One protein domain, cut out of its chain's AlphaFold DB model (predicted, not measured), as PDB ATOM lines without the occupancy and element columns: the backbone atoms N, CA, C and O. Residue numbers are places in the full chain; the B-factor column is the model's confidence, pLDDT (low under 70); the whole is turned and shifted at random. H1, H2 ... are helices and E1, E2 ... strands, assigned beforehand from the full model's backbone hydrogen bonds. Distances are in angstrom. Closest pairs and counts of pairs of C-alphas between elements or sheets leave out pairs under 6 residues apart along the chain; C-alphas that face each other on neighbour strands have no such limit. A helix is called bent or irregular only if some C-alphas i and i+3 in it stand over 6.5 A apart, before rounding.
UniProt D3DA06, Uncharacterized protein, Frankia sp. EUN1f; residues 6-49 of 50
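Overview. This is residues 6 to 49 of the 50 residues of an uncharacterized protein of Frankia sp. EUN1f (UniProt D3DA06). A long, bent and twisted hairpin of two strands, E1 and E2, has one short helix, H1, at its open end, while its closed tip at residues 21 and 22 lies at the far end of the long axis. The printed part has 44 residues, with E1, E2 and H1 in that order along the chain. The two-stranded sheet is antiparallel, and the class is mixed, helices and strands. The whole is loose, with a radius of gyration of the C-alphas of 12.1 A, and elongated, spanning 38 by 19 by 18 A.

Along the chain. After residues 6 to 11 comes E1, residues 12 to 20, 22.8 A from first to last C-alpha, beginning at C-alpha 12 at (-42.277, -16.329, 24.987). E2, residues 23 to 31, is 22.6 A long and ends at C-alpha 31 at (-46.442, -15.106, 22.272). H1, residues 38 to 48, is 15.4 A long and ends at C-alpha 48 at (-30.018, -10.403, 27.710).

Arrangement. E1 and E2 form a hairpin, antiparallel at 151 degrees between their directions. C-alphas 13 and 30 face each other at 4.3 A. N 12 and O 31 are within hydrogen-bond range at 2.8 A, as are N 20 and O 23 at 2.9 A. E1 bends by 59 degrees at residue 15, and E2 bends by 64 degrees at residue 26. The closest C-alphas of E2 and H1 are those of Leu 31 and Tyr 38, 5.5 A apart; those of E1 and H1 are Ile 12 and Tyr 38, 7.1 A apart. In H1 every O i to N i+4 pair is within hydrogen-bond range.

Size, cuts and confidence. The two C-alphas farthest apart are those of Gly 22 and Gly 49, at 38.7 A. The printed part has no cut. The link from E1 to E2 is tight, and that from E2 to H1 is short, with 6 residues. The mean pLDDT of the printed part is 87.4, and no printed residue is under 70.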
ATOM      1  N   ARG A   6     -38.412 -17.170  27.830       89.75
ATOM      2  CA  ARG A   6     -38.517 -18.095  26.697       89.75
ATOM      3  C   ARG A   6     -38.925 -19.489  27.174       89.75
ATOM      4  O   ARG A   6     -38.256 -20.085  28.014       89.75
ATOM      5  N   LYS A   7     -39.997 -20.030  26.604       89.19
ATOM      6  CA  LYS A   7     -40.518 -21.361  26.921       89.19
ATOM      7  C   LYS A   7     -39.876 -22.448  26.042       89.19
ATOM      8  O   LYS A   7     -39.413 -22.160  24.934       89.19
ATOM      9  N   PRO A   8     -39.864 -23.719  26.494       86.56
ATOM     10  CA  PRO A   8     -39.261 -24.829  25.747       86.56
ATOM     11  C   PRO A   8     -39.967 -25.150  24.424       86.56
ATOM     12  O   PRO A   8     -39.358 -25.722  23.525       86.56
ATOM     13  N   ASP A   9     -41.246 -24.791  24.306       88.25
ATOM     14  CA  ASP A   9     -42.074 -24.952  23.106       88.25
ATOM     15  C   ASP A   9     -41.809 -23.867  22.043       88.25
ATOM     16  O   ASP A   9     -42.423 -23.876  20.979       88.25
ATOM     17  N   GLY A  10     -40.880 -22.942  22.313       88.31
ATOM     18  CA  GLY A  10     -40.544 -21.824  21.433       88.31
ATOM     19  C   GLY A  10     -41.404 -20.578  21.647       88.31
ATOM     20  O   GLY A  10     -41.143 -19.561  20.994       88.31
ATOM     21  N   GLY A  11     -42.380 -20.630  22.558       92.88
ATOM     22  CA  GLY A  11     -43.149 -19.468  22.984       92.88
ATOM     23  C   GLY A  11     -42.339 -18.528  23.877       92.88
ATOM     24  O   GLY A  11     -41.297 -18.893  24.427       92.88
ATOM     25  N   ILE A  12     -42.815 -17.299  24.034       93.75
ATOM     26  CA  ILE A  12     -42.277 -16.329  24.987       93.75
ATOM     27  C   ILE A  12     -43.412 -15.896  25.905       93.75
ATOM     28  O   ILE A  12     -44.385 -15.299  25.454       93.75
ATOM     29  N   GLU A  13     -43.284 -16.196  27.192       93.12
ATOM     30  CA  GLU A  13     -44.173 -15.658  28.215       93.12
ATOM     31  C   GLU A  13     -43.807 -14.193  28.448       93.12
ATOM     32  O   GLU A  13     -42.650 -13.883  28.713       93.12
ATOM     33  N   VAL A  14     -44.770 -13.284  28.317       91.12
ATOM     34  CA  VAL A  14     -44.575 -11.841  28.494       91.12
ATOM     35  C   VAL A  14     -45.600 -11.287  29.481       91.12
ATOM     36  O   VAL A  14     -46.741 -11.761  29.512       91.12
ATOM     37  N   PRO A  15     -45.233 -10.279  30.290       89.19
ATOM     38  CA  PRO A  15     -46.197  -9.576  31.124       89.19
ATOM     39  C   PRO A  15     -47.265  -8.923  30.244       89.19
ATOM     40  O   PRO A  15     -46.946  -8.214  29.290       89.19
ATOM     41  N   ALA A  16     -48.528  -9.145  30.587       86.69
ATOM     42  CA  ALA A  16     -49.664  -8.583  29.879       86.69
ATOM     43  C   ALA A  16     -50.665  -8.009  30.876       86.69
ATOM     44  O   ALA A  16     -50.976  -8.623  31.895       86.69
ATOM     45  N   THR A  17     -51.206  -6.838  30.564       84.75
ATOM     46  CA  THR A  17     -52.335  -6.291  31.313       84.75
ATOM     47  C   THR A  17     -53.613  -6.914  30.774       84.75
ATOM     48  O   THR A  17     -53.967  -6.710  29.614       84.75
ATOM     49  N   VAL A  18     -54.319  -7.660  31.621       78.94
ATOM     50  CA  VAL A  18     -55.622  -8.228  31.282       78.94
ATOM     51  C   VAL A  18     -56.690  -7.243  31.738       78.94
ATOM     52  O   VAL A  18     -56.790  -6.933  32.926       78.94
ATOM     53  N   GLN A  19     -57.474  -6.735  30.790       81.94
ATOM     54  CA  GLN A  19     -58.648  -5.907  31.061       81.94
ATOM     55  C   GLN A  19     -59.913  -6.697  30.741       81.94
ATOM     56  O   GLN A  19     -60.070  -7.212  29.635       81.94
ATOM     57  N   GLY A  20     -60.803  -6.788  31.724       79.19
ATOM     58  CA  GLY A  20     -62.159  -7.309  31.588       79.19
ATOM     59  C   GLY A  20     -63.188  -6.279  32.045       79.19
ATOM     60  O   GLY A  20     -62.834  -5.179  32.474       79.19
ATOM     61  N   ASP A  21     -64.470  -6.640  31.969       77.81
ATOM     62  CA  ASP A  21     -65.588  -5.764  32.341       77.81
ATOM     63  C   ASP A  21     -65.527  -5.424  33.847       77.81
ATOM     64  O   ASP A  21     -65.948  -6.194  34.708       77.81
ATOM     65  N   GLY A  22     -64.894  -4.291  34.169       82.75
ATOM     66  CA  GLY A  22     -64.726  -3.779  35.532       82.75
ATOM     67  C   GLY A  22     -63.485  -4.255  36.300       82.75
ATOM     68  O   GLY A  22     -63.364  -3.926  37.480       82.75
ATOM     69  N   PHE A  23     -62.552  -4.985  35.678       71.38
ATOM     70  CA  PHE A  23     -61.308  -5.406  36.336       71.38
ATOM     71  C   PHE A  23     -60.091  -5.254  35.423       71.38
ATOM     72  O   PHE A  23     -60.099  -5.703  34.277       71.38
ATOM     73  N   THR A  24     -59.026  -4.677  35.975       85.44
ATOM     74  CA  THR A  24     -57.697  -4.629  35.359       85.44
ATOM     75  C   THR A  24     -56.733  -5.370  36.270       85.44
ATOM     76  O   THR A  24     -56.624  -5.032  37.449       85.44
ATOM     77  N   GLY A  25     -56.038  -6.368  35.731       80.50
ATOM     78  CA  GLY A  25     -55.038  -7.136  36.462       80.50
ATOM     79  C   GLY A  25     -53.755  -7.327  35.669       80.50
ATOM     80  O   GLY A  25     -53.757  -7.333  34.436       80.50
ATOM     81  N   ASP A  26     -52.656  -7.507  36.394       86.31
ATOM     82  CA  ASP A  26     -51.391  -7.942  35.819       86.31
ATOM     83  C   ASP A  26     -51.418  -9.461  35.634       86.31
ATOM     84  O   ASP A  26     -51.629 -10.219  36.583       86.31
ATOM     85  N   GLY A  27     -51.207  -9.903  34.400       85.50
ATOM     86  CA  GLY A  27     -51.104 -11.303  34.031       85.50
ATOM     87  C   GLY A  27     -49.879 -11.563  33.167       85.50
ATOM     88  O   GLY A  27     -48.996 -10.718  32.997       85.50
ATOM     89  N   VAL A  28     -49.842 -12.760  32.603       88.00
ATOM     90  CA  VAL A  28     -48.874 -13.145  31.582       88.00
ATOM     91  C   VAL A  28     -49.627 -13.682  30.375       88.00
ATOM     92  O   VAL A  28     -50.680 -14.302  30.520       88.00
ATOM     93  N   THR A  29     -49.096 -13.431  29.188       89.62
ATOM     94  CA  THR A  29     -49.546 -14.063  27.946       89.62
ATOM     95  C   THR A  29     -48.367 -14.751  27.280       89.62
ATOM     96  O   THR A  29     -47.219 -14.392  27.536       89.62
ATOM     97  N   VAL A  30     -48.633 -15.743  26.436       92.44
ATOM     98  CA  VAL A  30     -47.593 -16.422  25.659       92.44
ATOM     99  C   VAL A  30     -47.700 -15.962  24.215       92.44
ATOM    100  O   VAL A  30     -48.766 -16.068  23.617       92.44
ATOM    101  N   LEU A  31     -46.596 -15.446  23.681       93.19
ATOM    102  CA  LEU A  31     -46.442 -15.106  22.272       93.19
ATOM    103  C   LEU A  31     -45.715 -16.242  21.555       93.19
ATOM    104  O   LEU A  31     -44.717 -16.760  22.059       93.19
ATOM    105  N   TYR A  32     -46.162 -16.578  20.356       93.69
ATOM    106  CA  TYR A  32     -45.543 -17.556  19.468       93.69
ATOM    107  C   TYR A  32     -44.926 -16.885  18.231       93.69
ATOM    108  O   TYR A  32     -45.252 -15.740  17.917       93.69
ATOM    109  N   PRO A  33     -44.026 -17.573  17.499       92.31
ATOM    110  CA  PRO A  33     -43.493 -17.058  16.242       92.31
ATOM    111  C   PRO A  33     -44.615 -16.665  15.272       92.31
ATOM    112  O   PRO A  33     -45.411 -17.508  14.865       92.31
ATOM    113  N   GLY A  34     -44.651 -15.388  14.890       91.75
ATOM    114  CA  GLY A  34     -45.704 -14.807  14.052       91.75
ATOM    115  C   GLY A  34     -46.733 -13.968  14.813       91.75
ATOM    116  O   GLY A  34     -47.431 -13.185  14.173       91.75
ATOM    117  N   ASP A  35     -46.791 -14.064  16.146       93.62
ATOM    118  CA  ASP A  35     -47.600 -13.161  16.964       93.62
ATOM    119  C   ASP A  35     -46.993 -11.758  17.008       93.62
ATOM    120  O   ASP A  35     -45.771 -11.557  17.006       93.62
ATOM    121  N   GLU A  36     -47.870 -10.763  17.099       90.75
ATOM    122  CA  GLU A  36     -47.459  -9.375  17.232       90.75
ATOM    123  C   GLU A  36     -46.657  -9.175  18.528       90.75
ATOM    124  O   GLU A  36     -47.086  -9.535  19.623       90.75
ATOM    125  N   GLY A  37     -45.450  -8.620  18.395       88.50
ATOM    126  CA  GLY A  37     -44.532  -8.410  19.516       88.50
ATOM    127  C   GLY A  37     -43.593  -9.583  19.817       88.50
ATOM    128  O   GLY A  37     -42.616  -9.369  20.537       88.50
ATOM    129  N   TYR A  38     -43.789 -10.773  19.226       92.00
ATOM    130  CA  TYR A  38     -42.899 -11.922  19.448       92.00
ATOM    131  C   TYR A  38     -41.442 -11.590  19.112       92.00
ATOM    132  O   TYR A  38     -40.573 -11.712  19.969       92.00
ATOM    133  N   ASP A  39     -41.167 -11.096  17.899       92.62
ATOM    134  CA  ASP A  39     -39.806 -10.758  17.452       92.62
ATOM    135  C   ASP A  39     -39.131  -9.690  18.323       92.62
ATOM    136  O   ASP A  39     -37.911  -9.696  18.513       92.62
ATOM    137  N   GLN A  40     -39.915  -8.760  18.876       91.88
ATOM    138  CA  GLN A  40     -39.388  -7.729  19.763       91.88
ATOM    139  C   GLN A  40     -38.905  -8.345  21.077       91.88
ATOM    140  O   GLN A  40     -37.778  -8.076  21.503       91.88
ATOM    141  N   TYR A  41     -39.733  -9.187  21.696       90.00
ATOM    142  CA  TYR A  41     -39.378  -9.874  22.932       90.00
ATOM    143  C   TYR A  41     -38.283 -10.919  22.721       90.00
ATOM    144  O   TYR A  41     -37.366 -11.009  23.533       90.00
ATOM    145  N   ASP A  42     -38.310 -11.637  21.601       91.75
ATOM    146  CA  ASP A  42     -37.268 -12.581  21.210       91.75
ATOM    147  C   ASP A  42     -35.899 -11.898  21.123       91.75
ATOM    148  O   ASP A  42     -34.918 -12.335  21.730       91.75
ATOM    149  N   ARG A  43     -35.835 -10.770  20.411       90.25
ATOM    150  CA  ARG A  43     -34.608  -9.984  20.287       90.25
ATOM    151  C   ARG A  43     -34.142  -9.434  21.634       90.25
ATOM    152  O   ARG A  43     -32.939  -9.393  21.893       90.25
ATOM    153  N   TRP A  44     -35.077  -9.001  22.474       89.31
ATOM    154  CA  TRP A  44     -34.776  -8.498  23.810       89.31
ATOM    155  C   TRP A  44     -34.182  -9.586  24.715       89.31
ATOM    156  O   TRP A  44     -33.172  -9.333  25.371       89.31
ATOM    157  N   LEU A  45     -34.741 -10.802  24.693       88.44
ATOM    158  CA  LEU A  45     -34.239 -11.957  25.451       88.44
ATOM    159  C   LEU A  45     -32.850 -12.388  24.982       88.44
ATOM    160  O   LEU A  45     -31.932 -12.483  25.800       88.44
ATOM    161  N   LYS A  46     -32.651 -12.486  23.661       86.56
ATOM    162  CA  LYS A  46     -31.339 -12.770  23.055       86.56
ATOM    163  C   LYS A  46     -30.273 -11.755  23.466       86.56
ATOM    164  O   LYS A  46     -29.139 -12.128  23.752       86.56
ATOM    165  N   GLY A  47     -30.625 -10.468  23.531       84.50
ATOM    166  CA  GLY A  47     -29.721  -9.407  23.991       84.50
ATOM    167  C   GLY A  47     -29.375  -9.489  25.482       84.50
ATOM    168  O   GLY A  47     -28.367  -8.929  25.909       84.50
ATOM    169  N   ARG A  48     -30.193 -10.194  26.269       79.31
ATOM    170  CA  ARG A  48     -30.018 -10.403  27.710       79.31
ATOM    171  C   ARG A  48     -29.272 -11.700  28.050       79.31
ATOM    172  O   ARG A  48     -28.969 -11.912  29.222       79.31
ATOM    173  N   GLY A  49     -28.962 -12.531  27.052       70.50
ATOM    174  CA  GLY A  49     -28.314 -13.833  27.231       70.50
ATOM    175  C   GLY A  49     -29.236 -14.926  27.786       70.50
ATOM    176  O   GLY A  49     -28.721 -15.900  28.332       70.50
TER     177      GLY A  49